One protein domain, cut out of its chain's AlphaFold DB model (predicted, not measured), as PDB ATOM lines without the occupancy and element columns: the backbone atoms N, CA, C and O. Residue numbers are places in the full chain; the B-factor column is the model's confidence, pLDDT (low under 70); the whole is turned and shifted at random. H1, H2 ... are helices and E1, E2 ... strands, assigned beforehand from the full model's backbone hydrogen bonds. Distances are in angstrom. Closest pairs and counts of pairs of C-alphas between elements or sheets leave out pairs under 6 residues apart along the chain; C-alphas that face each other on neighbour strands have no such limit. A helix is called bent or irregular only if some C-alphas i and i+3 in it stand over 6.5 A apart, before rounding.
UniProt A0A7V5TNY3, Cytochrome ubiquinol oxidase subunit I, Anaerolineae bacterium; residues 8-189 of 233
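What this domain is: This is residues 8 to 189 of the 233 residues of the protein "Cytochrome ubiquinol oxidase subunit I" of Anaerolineae bacterium (UniProt A0A7V5TNY3). Three long helices run lengthwise, H4 packing on both H1 and arm H6b of the bent helix H6, while H1 and H6b stay apart. At one end the bent hairpin E1 E2 packs by E1 on H4, with the short helices H2 and H3 near it, and the short H5 makes a corner at the other end. The printed part has 182 residues, with six named helices and three named strands in the order H1 H2 E1 E2 H3 H4 H5 H6 E3; E1 and E2 make an antiparallel sheet, and the class is mostly helix. It is only just compact, close to loose, with a radius of gyration of the C-alphas of 19.0 A and spans of 60 by 42 by 27 A.

How they stand to each other: E1, residues 62 to 69, and E2, residues 74 to 81, form an antiparallel hairpin, with N 64 and O 79 at 2.8 A and N 76 and O 67 at 2.9 A. E1 bends by 91 degrees at residue 65 and E2 by 95 degrees at residue 77. The closest C-alphas of E1 and H4, residues 111 to 137, are those of Pro 68 and Ser 112, 6.7 A apart. H4 and H6b, residues 157 to 172, touch at Ala 114 and Ala 169, their closest C-alphas, 4.4 A apart, at a shallow tilt of 31 degrees, opposite ways. H1, residues 8 to 42, touches H4 with residues 18 to 29 alone, closest at C-alphas 22 and 132, 4.9 A, at a steep tilt of 38 degrees, only just past shallow, opposite ways. H2, residues 44 to 50, touches H4, closest at C-alphas 50 and 115, 4.4 A, and forms a helical hairpin with H1. H3, residues 84 to 90, touches H1, closest at C-alphas 37 and 89, 5.3 A. H5, residues 139 to 143, and H6a, residues 146 to 154, touch only at the corner, and only just, with 3 pairs of C-alphas within 8 A, the closest being 142 and 148, 6.6 A. E3, residues 177 to 179, pairs with no named strand and is apart from H6b. Each O i to N i+4 pair is within hydrogen-bond range in H2, H3, H6a and H6b; it is 30 of 31 in H1, 22 of 23 in H4 and 0 of 1 in H5, where 2 of 2 O i to N i+3 pairs are.

Where its parts are: H1 begins at C-alpha 8 (253.884, 258.764, 499.848) and is 49.3 A long; H4 is 38.7 A. H6, residues 146 to 172, was assigned as one helix by its hydrogen bonds but is bent, with C-alphas 154 and 157 7.0 A apart; H6b is 22.8 A. E3 ends at C-alpha 179 (263.277, 294.007, 463.239).

The domain as a whole: The C-alphas of Glu 8 and Pro 104, the two farthest apart, are 60.2 A apart. The printed part has no cut; the links H2 to E1 and H3 to H4 are long. Mean pLDDT of the printed part is 95.0, and no printed residue is under 70.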
ATOM      1  N   GLU A   8     254.276 259.529 501.031       88.50
ATOM      2  CA  GLU A   8     253.884 258.764 499.848       88.50
ATOM      3  C   GLU A   8     253.590 259.669 498.647       88.50
ATOM      4  O   GLU A   8     254.106 259.423 497.554       88.50
ATOM      5  N   PHE A   9     252.843 260.756 498.859       89.81
ATOM      6  CA  PHE A   9     252.594 261.761 497.828       89.81
ATOM      7  C   PHE A   9     253.913 262.360 497.326       89.81
ATOM      8  O   PHE A   9     254.213 262.301 496.134       89.81
ATOM      9  N   ALA A  10     254.769 262.825 498.242       90.75
ATOM     10  CA  ALA A  10     256.063 263.410 497.903       90.75
ATOM     11  C   ALA A  10     256.979 262.439 497.139       90.75
ATOM     12  O   ALA A  10     257.710 262.863 496.245       90.75
ATOM     13  N   ARG A  11     256.947 261.140 497.465       91.06
ATOM     14  CA  ARG A  11     257.689 260.097 496.741       91.06
ATOM     15  C   ARG A  11     257.225 260.001 495.291       91.06
ATOM     16  O   ARG A  11     258.063 260.034 494.389       91.06
ATOM     17  N   ARG A  12     255.910 259.892 495.068       91.69
ATOM     18  CA  ARG A  12     255.332 259.779 493.721       91.69
ATOM     19  C   ARG A  12     255.615 261.038 492.899       91.69
ATOM     20  O   ARG A  12     256.114 260.925 491.781       91.69
ATOM     21  N   SER A  13     255.411 262.224 493.472       93.00
ATOM     22  CA  SER A  13     255.725 263.500 492.815       93.00
ATOM     23  C   SER A  13     257.208 263.623 492.470       93.00
ATOM     24  O   SER A  13     257.540 264.035 491.362       93.00
ATOM     25  N   LEU A  14     258.112 263.216 493.373       93.88
ATOM     26  CA  LEU A  14     259.549 263.220 493.095       93.88
ATOM     27  C   LEU A  14     259.899 262.266 491.948       93.88
ATOM     28  O   LEU A  14     260.702 262.620 491.091       93.88
ATOM     29  N   GLN A  15     259.309 261.070 491.914       93.56
ATOM     30  CA  GLN A  15     259.544 260.119 490.829       93.56
ATOM     31  C   GLN A  15     259.112 260.692 489.478       93.56
ATOM     32  O   GLN A  15     259.896 260.634 488.530       93.56
ATOM     33  N   VAL A  16     257.912 261.273 489.397       95.31
ATOM     34  CA  VAL A  16     257.417 261.919 488.174       95.31
ATOM     35  C   VAL A  16     258.317 263.090 487.784       95.31
ATOM     36  O   VAL A  16     258.795 263.130 486.655       95.31
ATOM     37  N   GLY A  17     258.622 263.993 488.720       94.75
ATOM     38  CA  GLY A  17     259.431 265.184 488.461       94.75
ATOM     39  C   GLY A  17     260.857 264.868 488.007       94.75
ATOM     40  O   GLY A  17     261.331 265.455 487.041       94.75
ATOM     41  N   VAL A  18     261.531 263.905 488.642       95.75
ATOM     42  CA  VAL A  18     262.887 263.486 488.249       95.75
ATOM     43  C   VAL A  18     262.880 262.807 486.879       95.75
ATOM     44  O   VAL A  18     263.757 263.076 486.065       95.75
ATOM     45  N   THR A  19     261.886 261.957 486.606       95.88
ATOM     46  CA  THR A  19     261.780 261.250 485.320       95.88
ATOM     47  C   THR A  19     261.491 262.223 484.182       95.88
ATOM     48  O   THR A  19     262.203 262.228 483.182       95.88
ATOM     49  N   ALA A  20     260.493 263.093 484.357       96.56
ATOM     50  CA  ALA A  20     260.166 264.125 483.384       96.56
ATOM     51  C   ALA A  20     261.345 265.086 483.187       96.56
ATOM     52  O   ALA A  20     261.739 265.344 482.057       96.56
ATOM     53  N   GLY A  21     261.962 265.552 484.277       96.06
ATOM     54  CA  GLY A  21     263.122 266.437 484.222       96.06
ATOM     55  C   GLY A  21     264.302 265.825 483.469       96.06
ATOM     56  O   GLY A  21     264.914 266.507 482.656       96.06
ATOM     57  N   ALA A  22     264.591 264.537 483.660       96.69
ATOM     58  CA  ALA A  22     265.678 263.861 482.952       96.69
ATOM     59  C   ALA A  22     265.425 263.733 481.442       96.69
ATOM     60  O   ALA A  22     266.356 263.894 480.656       96.69
ATOM     61  N   ILE A  23     264.176 263.481 481.040       97.38
ATOM     62  CA  ILE A  23     263.782 263.407 479.627       97.38
ATOM     63  C   ILE A  23     263.814 264.804 478.999       97.38
ATOM     64  O   ILE A  23     264.512 265.029 478.012       97.38
ATOM     65  N   PHE A  24     263.088 265.763 479.579       97.12
ATOM     66  CA  PHE A  24     262.947 267.099 479.000       97.12
ATOM     67  C   PHE A  24     264.245 267.898 479.025       97.12
ATOM     68  O   PHE A  24     264.478 268.665 478.099       97.12
ATOM     69  N   SER A  25     265.117 267.713 480.018       96.06
ATOM     70  CA  SER A  25     266.409 268.409 480.042       96.06
ATOM     71  C   SER A  25     267.321 267.997 478.882       96.06
ATOM     72  O   SER A  25     267.967 268.861 478.295       96.06
ATOM     73  N   LEU A  26     267.317 266.721 478.473       96.75
ATOM     74  CA  LEU A  26     268.037 266.282 477.272       96.75
ATOM     75  C   LEU A  26     267.375 266.756 475.978       96.75
ATOM     76  O   LEU A  26     268.074 267.145 475.044       96.75
ATOM     77  N   LEU A  27     266.040 266.754 475.918       97.38
ATOM     78  CA  LEU A  27     265.324 267.300 474.763       97.38
ATOM     79  C   LEU A  27     265.637 268.790 474.580       97.38
ATOM     80  O   LEU A  27     265.952 269.218 473.474       97.38
ATOM     81  N   ILE A  28     265.616 269.565 475.668       96.31
ATOM     82  CA  ILE A  28     265.958 270.992 475.663       96.31
ATOM     83  C   ILE A  28     267.420 271.205 475.266       96.31
ATOM     84  O   ILE A  28     267.690 272.152 474.539       96.31
ATOM     85  N   LEU A  29     268.351 270.337 475.675       96.75
ATOM     86  CA  LEU A  29     269.744 270.420 475.224       96.75
ATOM     87  C   LEU A  29     269.844 270.305 473.695       96.75
ATOM     88  O   LEU A  29     270.486 271.137 473.057       96.75
ATOM     89  N   GLY A  30     269.178 269.307 473.106       96.94
ATOM     90  CA  GLY A  30     269.167 269.111 471.654       96.94
ATOM     91  C   GLY A  30     268.499 270.269 470.909       96.94
ATOM     92  O   GLY A  30     269.068 270.813 469.967       96.94
ATOM     93  N   VAL A  31     267.321 270.698 471.368       97.38
ATOM     94  CA  VAL A  31     266.587 271.835 470.785       97.38
ATOM     95  C   VAL A  31     267.376 273.139 470.927       97.38
ATOM     96  O   VAL A  31     267.453 273.919 469.984       97.38
ATOM     97  N   GLY A  32     268.019 273.361 472.073       95.94
ATOM     98  CA  GLY A  32     268.869 274.524 472.319       95.94
ATOM     99  C   GLY A  32     270.067 274.577 471.375       95.94
ATOM    100  O   GLY A  32     270.381 275.643 470.853       95.94
ATOM    101  N   HIS A  33     270.688 273.432 471.089       97.06
ATOM    102  CA  HIS A  33     271.765 273.348 470.108       97.06
ATOM    103  C   HIS A  33     271.286 273.674 468.686       97.06
ATOM    104  O   HIS A  33     271.913 274.483 468.008       97.06
ATOM    105  N   ILE A  34     270.136 273.132 468.267       97.25
ATOM    106  CA  ILE A  34     269.520 273.459 466.967       97.25
ATOM    107  C   ILE A  34     269.261 274.968 466.859       97.25
ATOM    108  O   ILE A  34     269.577 275.583 465.844       97.25
ATOM    109  N   HIS A  35     268.741 275.590 467.920       96.25
ATOM    110  CA  HIS A  35     268.542 277.037 467.948       96.25
ATOM    111  C   HIS A  35     269.852 277.827 467.941       96.25
ATOM    112  O   HIS A  35     269.886 278.899 467.349       96.25
ATOM    113  N   ALA A  36     270.929 277.334 468.555       96.12
ATOM    114  CA  ALA A  36     272.232 277.994 468.493       96.12
ATOM    115  C   ALA A  36     272.774 278.032 467.053       96.12
ATOM    116  O   ALA A  36     273.194 279.094 466.595       96.12
ATOM    117  N   VAL A  37     272.673 276.919 466.316       97.25
ATOM    118  CA  VAL A  37     273.022 276.858 464.884       97.25
ATOM    119  C   VAL A  37     272.142 277.815 464.075       97.25
ATOM    120  O   VAL A  37     272.649 278.646 463.329       97.25
ATOM    121  N   GLN A  38     270.827 277.793 464.302       97.19
ATOM    122  CA  GLN A  38     269.889 278.703 463.638       97.19
ATOM    123  C   GLN A  38     270.200 280.184 463.929       97.19
ATOM    124  O   GLN A  38     270.094 281.030 463.040       97.19
ATOM    125  N   VAL A  39     270.581 280.531 465.163       96.75
ATOM    126  CA  VAL A  39     270.989 281.897 465.527       96.75
ATOM    127  C   VAL A  39     272.280 282.276 464.818       96.75
ATOM    128  O   VAL A  39     272.368 283.399 464.342       96.75
ATOM    129  N   TYR A  40     273.249 281.371 464.692       96.50
ATOM    130  CA  TYR A  40     274.457 281.638 463.917       96.50
ATOM    131  C   TYR A  40     274.150 281.918 462.437       96.50
ATOM    132  O   TYR A  40     274.644 282.899 461.888       96.50
ATOM    133  N   GLU A  41     273.289 281.113 461.811       95.81
ATOM    134  CA  GLU A  41     272.925 281.269 460.394       95.81
ATOM    135  C   GLU A  41     272.121 282.548 460.122       95.81
ATOM    136  O   GLU A  41     272.282 283.179 459.081       95.81
ATOM    137  N   THR A  42     271.242 282.938 461.050       95.50
ATOM    138  CA  THR A  42     270.305 284.056 460.840       95.50
ATOM    139  C   THR A  42     270.757 285.373 461.468       95.50
ATOM    140  O   THR A  42     270.428 286.442 460.958       95.50
ATOM    141  N   GLN A  43     271.490 285.319 462.582       96.06
ATOM    142  CA  GLN A  43     271.957 286.466 463.368       96.06
ATOM    143  C   GLN A  43     273.397 286.227 463.872       96.06
ATOM    144  O   GLN A  43     273.632 286.151 465.082       96.06
ATOM    145  N   PRO A  44     274.392 286.128 462.973       95.81
ATOM    146  CA  PRO A  44     275.779 285.816 463.334       95.81
ATOM    147  C   PRO A  44     276.385 286.783 464.363       95.81
ATOM    148  O   PRO A  44     277.060 286.336 465.286       95.81
ATOM    149  N   ALA A  45     276.073 288.083 464.297       96.44
ATOM    150  CA  ALA A  45     276.525 289.066 465.290       96.44
ATOM    151  C   ALA A  45     276.042 288.741 466.717       96.44
ATOM    152  O   ALA A  45     276.770 288.936 467.692       96.44
ATOM    153  N   LYS A  46     274.829 288.191 466.850       96.75
ATOM    154  CA  LYS A  46     274.271 287.752 468.134       96.75
ATOM    155  C   LYS A  46     275.007 286.533 468.675       96.75
ATOM    156  O   LYS A  46     275.322 286.499 469.861       96.75
ATOM    157  N   MET A  47     275.311 285.559 467.816       96.50
ATOM    158  CA  MET A  47     276.106 284.395 468.212       96.50
ATOM    159  C   MET A  47     277.531 284.802 468.615       96.50
ATOM    160  O   MET A  47     278.027 284.374 469.655       96.50
ATOM    161  N   ALA A  48     278.166 285.689 467.848       96.94
ATOM    162  CA  ALA A  48     279.483 286.220 468.175       96.94
ATOM    163  C   ALA A  48     279.472 286.989 469.510       96.94
ATOM    164  O   ALA A  48     280.395 286.852 470.309       96.94
ATOM    165  N   ALA A  49     278.398 287.728 469.814       97.00
ATOM    166  CA  ALA A  49     278.222 288.377 471.112       97.00
ATOM    167  C   ALA A  49     278.028 287.376 472.267       97.00
ATOM    168  O   ALA A  49     278.538 287.619 473.362       97.00
ATOM    169  N   TYR A  50     277.335 286.252 472.044       96.69
ATOM    170  CA  TYR A  50     277.197 285.192 473.050       96.69
ATOM    171  C   TYR A  50     278.531 284.595 473.458       96.69
ATOM    172  O   TYR A  50     278.728 284.374 474.645       96.69
ATOM    173  N   GLU A  51     279.440 284.402 472.507       96.00
ATOM    174  CA  GLU A  51     280.763 283.807 472.731       96.00
ATOM    175  C   GLU A  51     281.869 284.862 472.913       96.00
ATOM    176  O   GLU A  51     283.038 284.514 473.029       96.00
ATOM    177  N   ALA A  52     281.519 286.156 472.937       96.19
ATOM    178  CA  ALA A  52     282.467 287.277 472.927       96.19
ATOM    179  C   ALA A  52     283.580 287.123 471.863       96.19
ATOM    180  O   ALA A  52     284.748 287.438 472.102       96.19
ATOM    181  N   LEU A  53     283.204 286.628 470.682       96.81
ATOM    182  CA  LEU A  53     284.090 286.399 469.550       96.81
ATOM    183  C   LEU A  53     284.285 287.706 468.775       96.81
ATOM    184  O   LEU A  53     283.468 288.082 467.936       96.81
ATOM    185  N   PHE A  54     285.361 288.424 469.090       96.31
ATOM    186  CA  PHE A  54     285.640 289.720 468.471       96.31
ATOM    187  C   PHE A  54     286.178 289.604 467.047       96.31
ATOM    188  O   PHE A  54     285.774 290.389 466.200       96.31
ATOM    189  N   GLU A  55     287.052 288.632 466.792       96.12
ATOM    190  CA  GLU A  55     287.692 288.422 465.493       96.12
ATOM    191  C   GLU A  55     287.220 287.108 464.873       96.12
ATOM    192  O   GLU A  55     287.094 286.084 465.551       96.12
ATOM    193  N   THR A  56     286.977 287.136 463.567       97.00
ATOM    194  CA  THR A  56     286.676 285.954 462.768       97.00
ATOM    195  C   THR A  56     287.893 285.039 462.742       97.00
ATOM    196  O   THR A  56     288.993 285.460 462.384       97.00
ATOM    197  N   GLN A  57     287.706 283.775 463.113       94.81
ATOM    198  CA  GLN A  57     288.807 282.820 463.199       94.81
ATOM    199  C   GLN A  57     288.386 281.402 462.824       94.81
ATOM    200  O   GLN A  57     287.249 280.976 463.050       94.81
ATOM    201  N   ASP A  58     289.354 280.655 462.305       96.12
ATOM    202  CA  ASP A  58     289.236 279.222 462.058       96.12
ATOM    203  C   ASP A  58     289.373 278.447 463.367       96.12
ATOM    204  O   ASP A  58     290.237 278.738 464.202       96.12
ATOM    205  N   GLY A  59     288.529 277.434 463.556       94.69
ATOM    206  CA  GLY A  59     288.569 276.606 464.760       94.69
ATOM    207  C   GLY A  59     288.344 277.405 466.045       94.69
ATOM    208  O   GLY A  59     289.091 277.257 467.018       94.69
ATOM    209  N   ALA A  60     287.315 278.252 466.043       95.44
ATOM    210  CA  ALA A  60     286.904 279.061 467.175       95.44
ATOM    211  C   ALA A  60     286.690 278.213 468.436       95.44
ATOM    212  O   ALA A  60     286.089 277.130 468.419       95.44
ATOM    213  N   ALA A  61     287.224 278.711 469.549       95.50
ATOM    214  CA  ALA A  61     287.022 278.107 470.855       95.50
ATOM    215  C   ALA A  61     285.629 278.467 471.386       95.50
ATOM    216  O   ALA A  61     285.164 279.581 471.169       95.50
ATOM    217  N   MET A  62     284.991 277.538 472.099       95.06
ATOM    218  CA  MET A  62     283.786 277.855 472.871       95.06
ATOM    219  C   MET A  62     284.218 278.347 474.242       95.06
ATOM    220  O   MET A  62     284.976 277.650 474.933       95.06
ATOM    221  N   ILE A  63     283.757 279.525 474.636       94.69
ATOM    222  CA  ILE A  63     284.012 280.046 475.971       94.69
ATOM    223  C   ILE A  63     283.038 279.355 476.930       94.69
ATOM    224  O   ILE A  63     281.869 279.146 476.643       94.69
ATOM    225  N   LEU A  64     283.544 278.903 478.073       92.50
ATOM    226  CA  LEU A  64     282.722 278.370 479.161       92.50
ATOM    227  C   LEU A  64     282.482 279.442 480.221       92.50
ATOM    228  O   LEU A  64     281.417 279.492 480.834       92.50
ATOM    229  N   TRP A  65     283.492 280.282 480.458       93.19
ATOM    230  CA  TRP A  65     283.396 281.441 481.334       93.19
ATOM    231  C   TRP A  65     284.542 282.426 481.086       93.19
ATOM    232  O   TRP A  65     285.651 282.025 480.736       93.19
ATOM    233  N   GLY A  66     284.299 283.711 481.335       94.25
ATOM    234  CA  GLY A  66     285.303 284.766 481.241       94.25
ATOM    235  C   GLY A  66     284.700 286.151 481.472       94.25
ATOM    236  O   GLY A  66     283.501 286.285 481.710       94.25
ATOM    237  N   PHE A  67     285.538 287.181 481.402       95.12
ATOM    238  CA  PHE A  67     285.134 288.583 481.517       95.12
ATOM    239  C   PHE A  67     285.487 289.323 480.220       95.12
ATOM    240  O   PHE A  67     286.658 289.668 480.026       95.12
ATOM    241  N   PRO A  68     284.522 289.536 479.306       95.06
ATOM    242  CA  PRO A  68     284.771 290.248 478.058       95.06
ATOM    243  C   PRO A  68     285.001 291.747 478.296       95.06
ATOM    244  O   PRO A  68     284.174 292.433 478.894       95.06
ATOM    245  N   ASP A  69     286.115 292.259 477.779       95.12
ATOM    246  CA  ASP A  69     286.437 293.680 477.661       95.12
ATOM    247  C   ASP A  69     286.216 294.098 476.202       95.12
ATOM    248  O   ASP A  69     286.964 293.711 475.299       95.12
ATOM    249  N   VAL A  70     285.147 294.862 475.977       92.81
ATOM    250  CA  VAL A  70     284.703 295.291 474.642       92.81
ATOM    251  C   VAL A  70     285.624 296.357 474.047       92.81
ATOM    252  O   VAL A  70     285.764 296.450 472.826       92.81
ATOM    253  N   GLU A  71     286.267 297.173 474.881       91.94
ATOM    254  CA  GLU A  71     287.185 298.216 474.414       91.94
ATOM    255  C   GLU A  71     288.471 297.589 473.889       91.94
ATOM    256  O   GLU A  71     288.925 297.923 472.795       91.94
ATOM    257  N   LYS A  72     289.017 296.628 474.640       93.38
ATOM    258  CA  LYS A  72     290.254 295.926 474.282       93.38
ATOM    259  C   LYS A  72     290.042 294.698 473.408       93.38
ATOM    260  O   LYS A  72     291.040 294.092 473.026       93.38
ATOM    261  N   GLN A  73     288.788 294.331 473.137       93.38
ATOM    262  CA  GLN A  73     288.399 293.157 472.347       93.38
ATOM    263  C   GLN A  73     289.059 291.866 472.856       93.38
ATOM    264  O   GLN A  73     289.604 291.065 472.100       93.38
ATOM    265  N   LYS A  74     289.065 291.685 474.181       92.62
ATOM    266  CA  LYS A  74     289.711 290.545 474.848       92.62
ATOM    267  C   LYS A  74     288.828 289.988 475.946       92.62
ATOM    268  O   LYS A  74     288.137 290.730 476.630       92.62
ATOM    269  N   VAL A  75     288.916 288.682 476.164       93.88
ATOM    270  CA  VAL A  75     288.253 288.015 477.288       93.88
ATOM    271  C   VAL A  75     289.289 287.692 478.358       93.88
ATOM    272  O   VAL A  75     290.231 286.933 478.128       93.88
ATOM    273  N   TYR A  76     289.131 288.282 479.539       93.06
ATOM    274  CA  TYR A  76     289.967 287.999 480.702       93.06
ATOM    275  C   TYR A  76     289.479 286.750 481.440       93.06
ATOM    276  O   TYR A  76     288.285 286.456 481.443       93.06
ATOM    277  N   LEU A  77     290.402 286.027 482.091       92.31
ATOM    278  CA  LEU A  77     290.116 284.763 482.793       92.31
ATOM    279  C   LEU A  77     289.339 283.766 481.911       92.31
ATOM    280  O   LEU A  77     288.398 283.122 482.367       92.31
ATOM    281  N   ASN A  78     289.731 283.688 480.638       91.44
ATOM    282  CA  ASN A  78     289.047 282.908 479.617       91.44
ATOM    283  C   ASN A  78     289.231 281.399 479.844       91.44
ATOM    284  O   ASN A  78     290.297 280.844 479.570       91.44
ATOM    285  N   ILE A  79     288.183 280.742 480.333       93.94
ATOM    286  CA  ILE A  79     288.070 279.287 480.357       93.94
ATOM    287  C   ILE A  79     287.363 278.895 479.066       93.94
ATOM    288  O   ILE A  79     286.150 279.050 478.965       93.94
ATOM    289  N   ALA A  80     288.112 278.381 478.095       95.00
ATOM    290  CA  ALA A  80     287.577 277.996 476.795       95.00
ATOM    291  C   ALA A  80     288.021 276.593 476.384       95.00
ATOM    292  O   ALA A  80     289.096 276.122 476.765       95.00
ATOM    293  N   VAL A  81     287.197 275.941 475.566       95.88
ATOM    294  CA  VAL A  81     287.521 274.663 474.930       95.88
ATOM    295  C   VAL A  81     287.888 274.932 473.468       95.88
ATOM    296  O   VAL A  81     287.023 275.369 472.699       95.88
ATOM    297  N   PRO A  82     289.148 274.694 473.057       95.75
ATOM    298  CA  PRO A  82     289.594 274.957 471.692       95.75
ATOM    299  C   PRO A  82     288.743 274.218 470.661       95.75
ATOM    300  O   PRO A  82     288.402 273.054 470.873       95.75
ATOM    301  N   LYS A  83     288.438 274.878 469.536       96.00
ATOM    302  CA  LYS A  83     287.697 274.323 468.386       96.00
ATOM    303  C   LYS A  83     286.267 273.847 468.664       96.00
ATOM    304  O   LYS A  83     285.593 273.393 467.739       96.00
ATOM    305  N   LEU A  84     285.789 273.928 469.908       96.62
ATOM    306  CA  LEU A  84     284.475 273.410 470.275       96.62
ATOM    307  C   LEU A  84     283.348 274.221 469.630       96.62
ATOM    308  O   LEU A  84     282.379 273.625 469.181       96.62
ATOM    309  N   LEU A  85     283.487 275.545 469.521       95.81
ATOM    310  CA  LEU A  85     282.460 276.382 468.897       95.81
ATOM    311  C   LEU A  85     282.318 276.049 467.407       95.81
ATOM    312  O   LEU A  85     281.211 275.779 466.950       95.81
ATOM    313  N   SER A  86     283.438 275.967 466.679       96.25
ATOM    314  CA  SER A  86     283.453 275.535 465.272       96.25
ATOM    315  C   SER A  86     282.844 274.148 465.078       96.25
ATOM    316  O   SER A  86     282.018 273.944 464.188       96.25
ATOM    317  N   LEU A  87     283.204 273.200 465.949       97.06
ATOM    318  CA  LEU A  87     282.644 271.852 465.923       97.06
ATOM    319  C   LEU A  87     281.132 271.855 466.172       97.06
ATOM    320  O   LEU A  87     280.415 271.111 465.520       97.06
ATOM    321  N   LEU A  88     280.634 272.652 467.115       95.56
ATOM    322  CA  LEU A  88     279.210 272.673 467.439       95.56
ATOM    323  C   LEU A  88     278.386 273.373 466.354       95.56
ATOM    324  O   LEU A  88     277.294 272.923 466.040       95.56
ATOM    325  N   ILE A  89     278.888 274.455 465.765       96.12
ATOM    326  CA  ILE A  89     278.110 275.230 464.795       96.12
ATOM    327  C   ILE A  89     278.098 274.580 463.409       96.12
ATOM    328  O   ILE A  89     277.038 274.469 462.802       96.12
ATOM    329  N   HIS A  90     279.247 274.111 462.917       95.38
ATOM    330  CA  HIS A  90     279.364 273.565 461.559       95.38
ATOM    331  C   HIS A  90     279.654 272.063 461.502       95.38
ATOM    332  O   HIS A  90     279.814 271.524 460.410       95.38
ATOM    333  N   PHE A  91     279.772 271.374 462.642       94.81
ATOM    334  CA  PHE A  91     280.217 269.972 462.700       94.81
ATOM    335  C   PHE A  91     281.628 269.735 462.126       94.81
ATOM    336  O   PHE A  91     282.011 268.595 461.869       94.81
ATOM    337  N   ASP A  92     282.437 270.796 462.008       96.12
ATOM    338  CA  ASP A  92     283.846 270.751 461.609       96.12
ATOM    339  C   ASP A  92     284.693 271.614 462.566       96.12
ATOM    340  O   ASP A  92     284.504 272.837 462.625       96.12
ATOM    341  N   PRO A  93     285.652 271.018 463.305       96.12
ATOM    342  CA  PRO A  93     286.481 271.732 464.274       96.12
ATOM    343  C   PRO A  93     287.440 272.756 463.652       96.12
ATOM    344  O   PRO A  93     288.045 273.522 464.396       96.12
ATOM    345  N   ASN A  94     287.636 272.770 462.332       96.12
ATOM    346  CA  ASN A  94     288.485 273.755 461.652       96.12
ATOM    347  C   ASN A  94     287.680 274.791 460.859       96.12
ATOM    348  O   ASN A  94     288.281 275.628 460.194       96.12
ATOM    349  N   SER A  95     286.350 274.755 460.931       95.56
ATOM    350  CA  SER A  95     285.514 275.732 460.234       95.56
ATOM    351  C   SER A  95     285.700 277.151 460.780       95.56
ATOM    352  O   SER A  95     285.925 277.354 461.981       95.56
ATOM    353  N   THR A  96     285.582 278.130 459.887       96.44
ATOM    354  CA  THR A  96     285.600 279.559 460.212       96.44
ATOM    355  C   THR A  96     284.292 279.960 460.880       96.44
ATOM    356  O   THR A  96     283.217 279.635 460.376       96.44
ATOM    357  N   ILE A  97     284.373 280.685 461.995       97.44
ATOM    358  CA  ILE A  97     283.210 281.276 462.667       97.44
ATOM    359  C   ILE A  97     283.307 282.794 462.567       97.44
ATOM    360  O   ILE A  97     284.320 283.380 462.951       97.44
ATOM    361  N   THR A  98     282.244 283.411 462.054       97.31
ATOM    362  CA  THR A  98     282.132 284.865 461.895       97.31
ATOM    363  C   THR A  98     282.184 285.567 463.252       97.31
ATOM    364  O   THR A  98     281.346 285.316 464.121       97.31
ATOM    365  N   GLY A  99     283.160 286.455 463.420       96.69
ATOM    366  CA  GLY A  99     283.324 287.323 464.582       96.69
ATOM    367  C   GLY A  99     282.626 288.673 464.426       96.69
ATOM    368  O   GLY A  99     282.031 288.991 463.393       96.69
ATOM    369  N   LEU A 100     282.687 289.483 465.482       96.62
ATOM    370  CA  LEU A 100     282.097 290.824 465.509       96.62
ATOM    371  C   LEU A 100     282.803 291.822 464.573       96.62
ATOM    372  O   LEU A 100     282.190 292.802 464.159       96.62
ATOM    373  N   ASP A 101     284.059 291.570 464.206       96.38
ATOM    374  CA  ASP A 101     284.865 292.355 463.261       96.38
ATOM    375  C   ASP A 101     284.233 292.503 461.869       96.38
ATOM    376  O   ASP A 101     284.534 293.459 461.156       96.38
ATOM    377  N   GLN A 102     283.330 291.594 461.499       96.75
ATOM    378  CA  GLN A 102     282.606 291.632 460.224       96.75
ATOM    379  C   GLN A 102     281.382 292.559 460.247       96.75
ATOM    380  O   GLN A 102     280.752 292.766 459.210       96.75
ATOM    381  N   PHE A 103     281.037 293.127 461.407       95.56
ATOM    382  CA  PHE A 103     279.873 293.994 461.586       95.56
ATOM    383  C   PHE A 103     280.292 295.403 462.019       95.56
ATOM    384  O   PHE A 103     281.225 295.547 462.819       95.56
ATOM    385  N   PRO A 104     279.585 296.455 461.565       95.12
ATOM    386  CA  PRO A 104     279.774 297.806 462.081       95.12
ATOM    387  C   PRO A 104     279.612 297.842 463.600       95.12
ATOM    388  O   PRO A 104     278.735 297.183 464.164       95.12
ATOM    389  N   ARG A 105     280.439 298.636 464.281       93.19
ATOM    390  CA  ARG A 105     280.482 298.651 465.751       93.19
ATOM    391  C   ARG A 105     279.186 299.160 466.381       93.19
ATOM    392  O   ARG A 105     278.864 298.799 467.507       93.19
ATOM    393  N   GLU A 106     278.425 299.965 465.652       92.50
ATOM    394  CA  GLU A 106     277.107 300.467 466.040       92.50
ATOM    395  C   GLU A 106     276.035 299.370 466.034       92.50
ATOM    396  O   GLU A 106     274.981 299.542 466.641       92.50
ATOM    397  N   GLU A 107     276.288 298.260 465.340       93.69
ATOM    398  CA  GLU A 107     275.394 297.104 465.244       93.69
ATOM    399  C   GLU A 107     275.748 296.003 466.240       93.69
ATOM    400  O   GLU A 107     275.037 295.002 466.333       93.69
ATOM    401  N   TRP A 108     276.824 296.184 467.007       95.44
ATOM    402  CA  TRP A 108     277.224 295.217 468.013       95.44
ATOM    403  C   TRP A 108     276.192 295.185 469.141       95.44
ATOM    404  O   TRP A 108     275.913 296.223 469.755       95.44
ATOM    405  N   PRO A 109     275.666 293.997 469.482       95.69
ATOM    406  CA  PRO A 109     274.860 293.858 470.676       95.69
ATOM    407  C   PRO A 109     275.676 294.236 471.919       95.69
ATOM    408  O   PRO A 109     276.904 294.110 471.927       95.69
ATOM    409  N   PRO A 110     275.025 294.648 473.019       96.00
ATOM    410  CA  PRO A 110     275.681 294.818 474.307       96.00
ATOM    411  C   PRO A 110     276.246 293.472 474.794       96.00
ATOM    412  O   PRO A 110     275.567 292.693 475.462       96.00
ATOM    413  N   ILE A 111     277.518 293.221 474.468       95.62
ATOM    414  CA  ILE A 111     278.183 291.913 474.577       95.62
ATOM    415  C   ILE A 111     278.042 291.326 475.976       95.62
ATOM    416  O   ILE A 111     277.605 290.196 476.117       95.62
ATOM    417  N   SER A 112     278.318 292.095 477.033       94.25
ATOM    418  CA  SER A 112     278.187 291.599 478.413       94.25
ATOM    419  C   SER A 112     276.756 291.170 478.765       94.25
ATOM    420  O   SER A 112     276.562 290.159 479.440       94.25
ATOM    421  N   ALA A 113     275.746 291.909 478.296       95.00
ATOM    422  CA  ALA A 113     274.341 291.603 478.566       95.00
ATOM    423  C   ALA A 113     273.833 290.384 477.774       95.00
ATOM    424  O   ALA A 113     272.847 289.776 478.175       95.00
ATOM    425  N   ALA A 114     274.513 290.006 476.689       95.94
ATOM    426  CA  ALA A 114     274.245 288.778 475.946       95.94
ATOM    427  C   ALA A 114     275.070 287.591 476.492       95.94
ATOM    428  O   ALA A 114     274.518 286.527 476.772       95.94
ATOM    429  N   PHE A 115     276.371 287.800 476.716       96.69
ATOM    430  CA  PHE A 115     277.361 286.802 477.125       96.69
ATOM    431  C   PHE A 115     277.034 286.154 478.475       96.69
ATOM    432  O   PHE A 115     276.908 284.931 478.550       96.69
ATOM    433  N   TYR A 116     276.872 286.937 479.552       96.50
ATOM    434  CA  TYR A 116     276.696 286.348 480.888       96.50
ATOM    435  C   TYR A 116     275.389 285.560 481.018       96.50
ATOM    436  O   TYR A 116     275.434 284.436 481.525       96.50
ATOM    437  N   PRO A 117     274.227 286.079 480.569       97.19
ATOM    438  CA  PRO A 117     272.984 285.325 480.664       97.19
ATOM    439  C   PRO A 117     272.993 284.073 479.788       97.19
ATOM    440  O   PRO A 117     272.493 283.042 480.235       97.19
ATOM    441  N   TYR A 118     273.620 284.115 478.606       96.75
ATOM    442  CA  TYR A 118     273.777 282.944 477.739       96.75
ATOM    443  C   TYR A 118     274.578 281.824 478.420       96.75
ATOM    444  O   TYR A 118     274.113 280.683 478.501       96.75
ATOM    445  N   HIS A 119     275.742 282.155 478.986       96.44
ATOM    446  CA  HIS A 119     276.592 281.186 479.681       96.44
ATOM    447  C   HIS A 119     275.946 280.664 480.964       96.44
ATOM    448  O   HIS A 119     275.962 279.460 481.223       96.44
ATOM    449  N   LEU A 120     275.331 281.543 481.762       96.94
ATOM    450  CA  LEU A 120     274.678 281.144 483.006       96.94
ATOM    451  C   LEU A 120     273.448 280.266 482.736       96.94
ATOM    452  O   LEU A 120     273.254 279.269 483.430       96.94
ATOM    453  N   MET A 121     272.652 280.584 481.710       96.62
ATOM    454  CA  MET A 121     271.537 279.741 481.273       96.62
ATOM    455  C   MET A 121     272.033 278.358 480.837       96.62
ATOM    456  O   MET A 121     271.502 277.346 481.294       96.62
ATOM    457  N   THR A 122     273.059 278.306 479.984       95.50
ATOM    458  CA  THR A 122     273.626 277.048 479.475       95.50
ATOM    459  C   THR A 122     274.200 276.202 480.613       95.50
ATOM    460  O   THR A 122     273.896 275.013 480.722       95.50
ATOM    461  N   GLY A 123     274.946 276.822 481.532       96.44
ATOM    462  CA  GLY A 123     275.478 276.169 482.727       96.44
ATOM    463  C   GLY A 123     274.383 275.610 483.641       96.44
ATOM    464  O   GLY A 123     274.481 274.469 484.097       96.44
ATOM    465  N   LEU A 124     273.299 276.364 483.862       96.88
ATOM    466  CA  LEU A 124     272.139 275.884 484.618       96.88
ATOM    467  C   LEU A 124     271.407 274.744 483.893       96.88
ATOM    468  O   LEU A 124     270.959 273.800 484.543       96.88
ATOM    469  N   GLY A 125     271.355 274.766 482.559       96.69
ATOM    470  CA  GLY A 125     270.858 273.658 481.739       96.69
ATOM    471  C   GLY A 125     271.606 272.352 482.018       96.69
ATOM    472  O   GLY A 125     270.989 271.347 482.380       96.69
ATOM    473  N   PHE A 126     272.942 272.379 481.954       97.00
ATOM    474  CA  PHE A 126     273.775 271.223 482.305       97.00
ATOM    475  C   PHE A 126     273.630 270.811 483.773       97.00
ATOM    476  O   PHE A 126     273.602 269.616 484.075       97.00
ATOM    477  N   PHE A 127     273.466 271.770 484.687       97.38
ATOM    478  CA  PHE A 127     273.165 271.483 486.088       97.38
ATOM    479  C   PHE A 127     271.844 270.713 486.254       97.38
ATOM    480  O   PHE A 127     271.808 269.737 487.002       97.38
ATOM    481  N   PHE A 128     270.769 271.079 485.544       97.19
ATOM    482  CA  PHE A 128     269.498 270.349 485.617       97.19
ATOM    483  C   PHE A 128     269.588 268.943 485.030       97.19
ATOM    484  O   PHE A 128     269.003 268.016 485.598       97.19
ATOM    485  N   ILE A 129     270.346 268.764 483.944       97.62
ATOM    486  CA  ILE A 129     270.643 267.436 483.391       97.62
ATOM    487  C   ILE A 129     271.357 266.605 484.458       97.62
ATOM    488  O   ILE A 129     270.865 265.547 484.842       97.62
ATOM    489  N   ALA A 130     272.458 267.112 485.018       97.56
ATOM    490  CA  ALA A 130     273.220 266.408 486.044       97.56
ATOM    491  C   ALA A 130     272.363 266.072 487.276       97.56
ATOM    492  O   ALA A 130     272.401 264.944 487.761       97.56
ATOM    493  N   LEU A 131     271.545 267.012 487.758       96.56
ATOM    494  CA  LEU A 131     270.695 266.828 488.934       96.56
ATOM    495  C   LEU A 131     269.606 265.769 488.711       96.56
ATOM    496  O   LEU A 131     269.400 264.898 489.560       96.56
ATOM    497  N   THR A 132     268.908 265.824 487.578       96.31
ATOM    498  CA  THR A 132     267.815 264.888 487.266       96.31
ATOM    499  C   THR A 132     268.344 263.489 486.960       96.31
ATOM    500  O   THR A 132     267.800 262.505 487.465       96.31
ATOM    501  N   TRP A 133     269.465 263.381 486.245       96.06
ATOM    502  CA  TRP A 133     270.132 262.106 485.983       96.06
ATOM    503  C   TRP A 133     270.760 261.508 487.241       96.06
ATOM    504  O   TRP A 133     270.606 260.311 487.483       96.06
ATOM    505  N   TRP A 134     271.365 262.322 488.108       96.06
ATOM    506  CA  TRP A 134     271.804 261.877 489.431       96.06
ATOM    507  C   TRP A 134     270.628 261.307 490.235       96.06
ATOM    508  O   TRP A 134     270.721 260.210 490.788       96.06
ATOM    509  N   GLY A 135     269.479 261.989 490.209       94.31
ATOM    510  CA  GLY A 135     268.241 261.514 490.819       94.31
ATOM    511  C   GLY A 135     267.720 260.199 490.230       94.31
ATOM    512  O   GLY A 135     267.191 259.371 490.975       94.31
ATOM    513  N   LEU A 136     267.853 259.969 488.922       94.19
ATOM    514  CA  LEU A 136     267.481 258.699 488.288       94.19
ATOM    515  C   LEU A 136     268.422 257.561 488.688       94.19
ATOM    516  O   LEU A 136     267.946 256.518 489.137       94.19
ATOM    517  N   LEU A 137     269.737 257.776 488.597       94.81
ATOM    518  CA  LEU A 137     270.764 256.771 488.899       94.81
ATOM    519  C   LEU A 137     270.729 256.309 490.360       94.81
ATOM    520  O   LEU A 137     271.041 255.162 490.671       94.81
ATOM    521  N   MET A 138     270.305 257.181 491.275       93.00
ATOM    522  CA  MET A 138     270.127 256.824 492.683       93.00
ATOM    523  C   MET A 138     268.951 255.870 492.943       93.00
ATOM    524  O   MET A 138     268.899 255.255 494.015       93.00
ATOM    525  N   GLY A 139     267.993 255.749 492.018       91.56
ATOM    526  CA  GLY A 139     266.795 254.926 492.192       91.56
ATOM    527  C   GLY A 139     266.080 255.226 493.514       91.56
ATOM    528  O   GLY A 139     265.877 256.381 493.880       91.56
ATOM    529  N   GLN A 140     265.748 254.191 494.286       87.31
ATOM    530  CA  GLN A 140     265.057 254.342 495.577       87.31
ATOM    531  C   GLN A 140     265.916 255.009 496.673       87.31
ATOM    532  O   GLN A 140     265.380 255.548 497.642       87.31
ATOM    533  N   LYS A 141     267.254 255.040 496.538       89.56
ATOM    534  CA  LYS A 141     268.148 255.647 497.548       89.56
ATOM    535  C   LYS A 141     267.977 257.169 497.643       89.56
ATOM    536  O   LYS A 141     268.294 257.753 498.679       89.56
ATOM    537  N   ARG A 142     267.441 257.813 496.599       90.44
ATOM    538  CA  ARG A 142     267.196 259.266 496.560       90.44
ATOM    539  C   ARG A 142     266.197 259.748 497.609       90.44
ATOM    540  O   ARG A 142     266.288 260.883 498.053       90.44
ATOM    541  N   GLU A 143     265.291 258.878 498.051       88.62
ATOM    542  CA  GLU A 143     264.282 259.208 499.065       88.62
ATOM    543  C   GLU A 143     264.891 259.445 500.452       88.62
ATOM    544  O   GLU A 143     264.323 260.171 501.265       88.62
ATOM    545  N   LYS A 144     266.046 258.828 500.730       89.25
ATOM    546  CA  LYS A 144     266.732 258.909 502.028       89.25
ATOM    547  C   LYS A 144     267.911 259.880 502.021       89.25
ATOM    548  O   LYS A 144     268.375 260.283 503.084       89.25
ATOM    549  N   ASN A 145     268.409 260.266 500.846       92.88
ATOM    550  CA  ASN A 145     269.545 261.173 500.741       92.88
ATOM    551  C   ASN A 145     269.108 262.626 500.977       92.88
ATOM    552  O   ASN A 145     268.541 263.279 500.100       92.88
ATOM    553  N   GLN A 146     269.423 263.150 502.161       92.31
ATOM    554  CA  GLN A 146     269.069 264.518 502.535       92.31
ATOM    555  C   GLN A 146     269.731 265.579 501.656       92.31
ATOM    556  O   GLN A 146     269.123 266.623 501.431       92.31
ATOM    557  N   LEU A 147     270.947 265.335 501.153       94.50
ATOM    558  CA  LEU A 147     271.632 266.283 500.278       94.50
ATOM    559  C   LEU A 147     270.870 266.431 498.962       94.50
ATOM    560  O   LEU A 147     270.526 267.547 498.586       94.50
ATOM    561  N   PHE A 148     270.534 265.312 498.316       94.75
ATOM    562  CA  PHE A 148     269.767 265.318 497.068       94.75
ATOM    563  C   PHE A 148     268.425 266.039 497.236       94.75
ATOM    564  O   PHE A 148     268.087 266.929 496.458       94.75
ATOM    565  N   LEU A 149     267.682 265.713 498.297       93.88
ATOM    566  CA  LEU A 149     266.392 266.348 498.565       93.88
ATOM    567  C   LEU A 149     266.523 267.855 498.835       93.88
ATOM    568  O   LEU A 149     265.686 268.621 498.365       93.88
ATOM    569  N   LYS A 150     267.561 268.293 499.565       94.50
ATOM    570  CA  LYS A 150     267.832 269.723 499.791       94.50
ATOM    571  C   LYS A 150     268.147 270.433 498.479       94.50
ATOM    572  O   LYS A 150     267.561 271.477 498.220       94.50
ATOM    573  N   VAL A 151     269.014 269.856 497.646       95.50
ATOM    574  CA  VAL A 151     269.350 270.424 496.333       95.50
ATOM    575  C   VAL A 151     268.096 270.541 495.467       95.50
ATOM    576  O   VAL A 151     267.858 271.610 494.932       95.50
ATOM    577  N   MET A 152     267.236 269.521 495.394       94.19
ATOM    578  CA  MET A 152     265.977 269.601 494.634       94.19
ATOM    579  C   MET A 152     265.059 270.741 495.107       94.19
ATOM    580  O   MET A 152     264.494 271.466 494.287       94.19
ATOM    581  N   VAL A 153     264.927 270.933 496.424       92.81
ATOM    582  CA  VAL A 153     264.117 272.027 496.990       92.81
ATOM    583  C   VAL A 153     264.727 273.384 496.644       92.81
ATOM    584  O   VAL A 153     264.032 274.244 496.108       92.81
ATOM    585  N   TYR A 154     266.029 273.572 496.879       93.06
ATOM    586  CA  TYR A 154     266.695 274.832 496.548       93.06
ATOM    587  C   TYR A 154     266.748 275.087 495.043       93.06
ATOM    588  O   TYR A 154     266.691 276.233 494.635       93.06
ATOM    589  N   SER A 155     266.772 274.059 494.202       94.31
ATOM    590  CA  SER A 155     266.742 274.224 492.750       94.31
ATOM    591  C   SER A 155     265.369 274.599 492.206       94.31
ATOM    592  O   SER A 155     265.276 274.915 491.030       94.31
ATOM    593  N   SER A 156     264.299 274.598 493.006       90.38
ATOM    594  CA  SER A 156     262.933 274.806 492.496       90.38
ATOM    595  C   SER A 156     262.706 276.195 491.873       90.38
ATOM    596  O   SER A 156     261.861 276.333 490.996       90.38
ATOM    597  N   TRP A 157     263.479 277.216 492.268       91.88
ATOM    598  CA  TRP A 157     263.413 278.563 491.678       91.88
ATOM    599  C   TRP A 157     264.385 278.770 490.505       91.88
ATOM    600  O   TRP A 157     264.203 279.690 489.707       91.88
ATOM    601  N   LEU A 158     265.399 277.909 490.361       95.50
ATOM    602  CA  LEU A 158     266.417 278.046 489.318       95.50
ATOM    603  C   LEU A 158     265.857 277.922 487.889       95.50
ATOM    604  O   LEU A 158     266.350 278.650 487.029       95.50
ATOM    605  N   PRO A 159     264.848 277.077 487.580       94.94
ATOM    606  CA  PRO A 159     264.249 277.044 486.247       94.94
ATOM    607  C   PRO A 159     263.657 278.392 485.829       94.94
ATOM    608  O   PRO A 159     263.848 278.814 484.692       94.94
ATOM    609  N   LEU A 160     263.010 279.108 486.759       94.25
ATOM    610  CA  LEU A 160     262.478 280.448 486.495       94.25
ATOM    611  C   LEU A 160     263.608 281.439 486.206       94.25
ATOM    612  O   LEU A 160     263.513 282.211 485.253       94.25
ATOM    613  N   LEU A 161     264.695 281.394 486.981       96.12
ATOM    614  CA  LEU A 161     265.877 282.213 486.713       96.12
ATOM    615  C   LEU A 161     266.469 281.894 485.331       96.12
ATOM    616  O   LEU A 161     266.707 282.802 484.544       96.12
ATOM    617  N   THR A 162     266.655 280.612 485.021       97.00
ATOM    618  CA  THR A 162     267.239 280.128 483.757       97.00
ATOM    619  C   THR A 162     266.430 280.599 482.554       97.00
ATOM    620  O   THR A 162     266.997 281.091 481.584       97.00
ATOM    621  N   MET A 163     265.100 280.525 482.645       96.56
ATOM    622  CA  MET A 163     264.199 281.036 481.615       96.56
ATOM    623  C   MET A 163     264.387 282.543 481.394       96.56
ATOM    624  O   MET A 163     264.505 282.980 480.252       96.56
ATOM    625  N   ASN A 164     264.460 283.336 482.467       97.19
ATOM    626  CA  ASN A 164     264.690 284.780 482.357       97.19
ATOM    627  C   ASN A 164     266.063 285.094 481.749       97.19
ATOM    628  O   ASN A 164     266.157 285.971 480.899       97.19
ATOM    629  N   LEU A 165     267.113 284.361 482.126       97.81
ATOM    630  CA  LEU A 165     268.447 284.527 481.544       97.81
ATOM    631  C   LEU A 165     268.451 284.251 480.036       97.81
ATOM    632  O   LEU A 165     269.068 285.005 479.290       97.81
ATOM    633  N   GLY A 166     267.714 283.234 479.583       97.12
ATOM    634  CA  GLY A 166     267.538 282.955 478.158       97.12
ATOM    635  C   GLY A 166     266.851 284.081 477.400       97.12
ATOM    636  O   GLY A 166     267.315 284.472 476.331       97.12
ATOM    637  N   TRP A 167     265.794 284.658 477.977       97.62
ATOM    638  CA  TRP A 167     265.131 285.833 477.409       97.62
ATOM    639  C   TRP A 167     266.048 287.054 477.373       97.62
ATOM    640  O   TRP A 167     266.122 287.720 476.347       97.62
ATOM    641  N   VAL A 168     266.793 287.324 478.448       97.69
ATOM    642  CA  VAL A 168     267.760 288.430 478.481       97.69
ATOM    643  C   VAL A 168     268.824 288.229 477.400       97.69
ATOM    644  O   VAL A 168     269.043 289.141 476.609       97.69
ATOM    645  N   ALA A 169     269.419 287.039 477.290       97.00
ATOM    646  CA  ALA A 169     270.380 286.731 476.233       97.00
ATOM    647  C   ALA A 169     269.770 286.965 474.840       97.00
ATOM    648  O   ALA A 169     270.352 287.662 474.008       97.00
ATOM    649  N   ALA A 170     268.564 286.446 474.597       96.19
ATOM    650  CA  ALA A 170     267.903 286.556 473.306       96.19
ATOM    651  C   ALA A 170     267.559 288.005 472.925       96.19
ATOM    652  O   ALA A 170     267.767 288.392 471.773       96.19
ATOM    653  N   GLU A 171     267.054 288.795 473.867       95.94
ATOM    654  CA  GLU A 171     266.601 290.163 473.620       95.94
ATOM    655  C   GLU A 171     267.759 291.154 473.553       95.94
ATOM    656  O   GLU A 171     267.833 291.953 472.619       95.94
ATOM    657  N   PHE A 172     268.706 291.080 474.490       95.94
ATOM    658  CA  PHE A 172     269.889 291.937 474.451       95.94
ATOM    659  C   PHE A 172     270.809 291.562 473.294       95.94
ATOM    660  O   PHE A 172     271.353 292.453 472.661       95.94
ATOM    661  N   GLY A 173     270.912 290.280 472.940       95.50
ATOM    662  CA  GLY A 173     271.646 289.840 471.757       95.50
ATOM    663  C   GLY A 173     271.034 290.304 470.428       95.50
ATOM    664  O   GLY A 173     271.716 290.284 469.412       95.50
ATOM    665  N   ARG A 174     269.758 290.720 470.416       95.50
ATOM    666  CA  ARG A 174     269.082 291.273 469.229       95.50
ATOM    667  C   ARG A 174     269.307 292.782 469.074       95.50
ATOM    668  O   ARG A 174     269.171 293.305 467.970       95.50
ATOM    669  N   GLN A 175     269.637 293.489 470.157       96.25
ATOM    670  CA  GLN A 175     269.961 294.915 470.086       96.25
ATOM    671  C   GLN A 175     271.122 295.138 469.101       96.25
ATOM    672  O   GLN A 175     272.040 294.322 469.077       96.25
ATOM    673  N   PRO A 176     271.094 296.210 468.292       95.50
ATOM    674  CA  PRO A 176     270.189 297.366 468.356       95.50
ATOM    675  C   PRO A 176     268.894 297.225 467.532       95.50
ATOM    676  O   PRO A 176     268.254 298.227 467.215       95.50
ATOM    677  N   TRP A 177     268.493 296.014 467.145       95.25
ATOM    678  CA  TRP A 177     267.383 295.802 466.217       95.25
ATOM    679  C   TRP A 177     266.055 295.482 466.914       95.25
ATOM    680  O   TRP A 177     265.991 294.679 467.844       95.25
ATOM    681  N   VAL A 178     264.958 296.063 466.420       93.75
ATOM    682  CA  VAL A 178     263.588 295.585 466.683       93.75
ATOM    683  C   VAL A 178     263.203 294.575 465.617       93.75
ATOM    684  O   VAL A 178     262.811 293.453 465.920       93.75
ATOM    685  N   VAL A 179     263.366 294.945 464.355       93.06
ATOM    686  CA  VAL A 179     263.277 294.007 463.239       93.06
ATOM    687  C   VAL A 179     264.685 293.893 462.691       93.06
ATOM    688  O   VAL A 179     265.266 294.894 462.277       93.06
ATOM    689  N   TYR A 180     265.261 292.697 462.794       91.25
ATOM    690  CA  TYR A 180     266.662 292.461 462.458       91.25
ATOM    691  C   TYR A 180     266.956 292.885 461.015       91.25
ATOM    692  O   TYR A 180     266.259 292.444 460.108       91.25
ATOM    693  N   GLY A 181     267.944 293.767 460.832       89.88
ATOM    694  CA  GLY A 181     268.334 294.329 459.533       89.88
ATOM    695  C   GLY A 181     267.432 295.442 458.982       89.88
ATOM    696  O   GLY A 181     267.832 296.116 458.041       89.88
ATOM    697  N   GLU A 182     266.258 295.679 459.575       92.81
ATOM    698  CA  GLU A 182     265.228 296.559 458.998       92.81
ATOM    699  C   GLU A 182     264.921 297.787 459.871       92.81
ATOM    700  O   GLU A 182     264.849 298.907 459.375       92.81
ATOM    701  N   LEU A 183     264.735 297.601 461.185       94.25
ATOM    702  CA  LEU A 183     264.300 298.667 462.097       94.25
ATOM    703  C   LEU A 183     265.125 298.668 463.382       94.25
ATOM    704  O   LEU A 183     265.092 297.697 464.148       94.25
ATOM    705  N   LYS A 184     265.810 299.783 463.653       93.88
ATOM    706  CA  LYS A 184     266.570 299.991 464.891       93.88
ATOM    707  C   LYS A 184     265.659 300.363 466.062       93.88
ATOM    708  O   LYS A 184     264.598 300.959 465.898       93.88
ATOM    709  N   THR A 185     266.096 300.032 467.272       92.94
ATOM    710  CA  THR A 185     265.364 300.289 468.525       92.94
ATOM    711  C   THR A 185     265.229 301.767 468.838       92.94
ATOM    712  O   THR A 185     264.189 302.174 469.350       92.94
ATOM    713  N   ALA A 186     266.217 302.578 468.453       91.06
ATOM    714  CA  ALA A 186     266.150 304.032 468.564       91.06
ATOM    715  C   ALA A 186     265.010 304.642 467.725       91.06
ATOM    716  O   ALA A 186     264.356 305.578 468.177       91.06
ATOM    717  N   ASP A 187     264.729 304.065 466.553       91.56
ATOM    718  CA  ASP A 187     263.725 304.576 465.610       91.56
ATOM    719  C   ASP A 187     262.311 304.035 465.889       91.56
ATOM    720  O   ASP A 187     261.325 304.533 465.351       91.56
ATOM    721  N   ALA A 188     262.190 303.018 466.746       89.88
ATOM    722  CA  ALA A 188     260.923 302.362 467.064       89.88
ATOM    723  C   ALA A 188     260.145 303.018 468.225       89.88
ATOM    724  O   ALA A 188     259.052 302.567 468.576       89.88
ATOM    725  N   VAL A 189     260.698 304.057 468.857       87.38
ATOM    726  CA  VAL A 189     260.069 304.736 469.999       87.38
ATOM    727  C   VAL A 189     258.993 305.717 469.521       87.38
ATOM    728  O   VAL A 189     259.187 306.471 468.572       87.38
TER     729      VAL A 189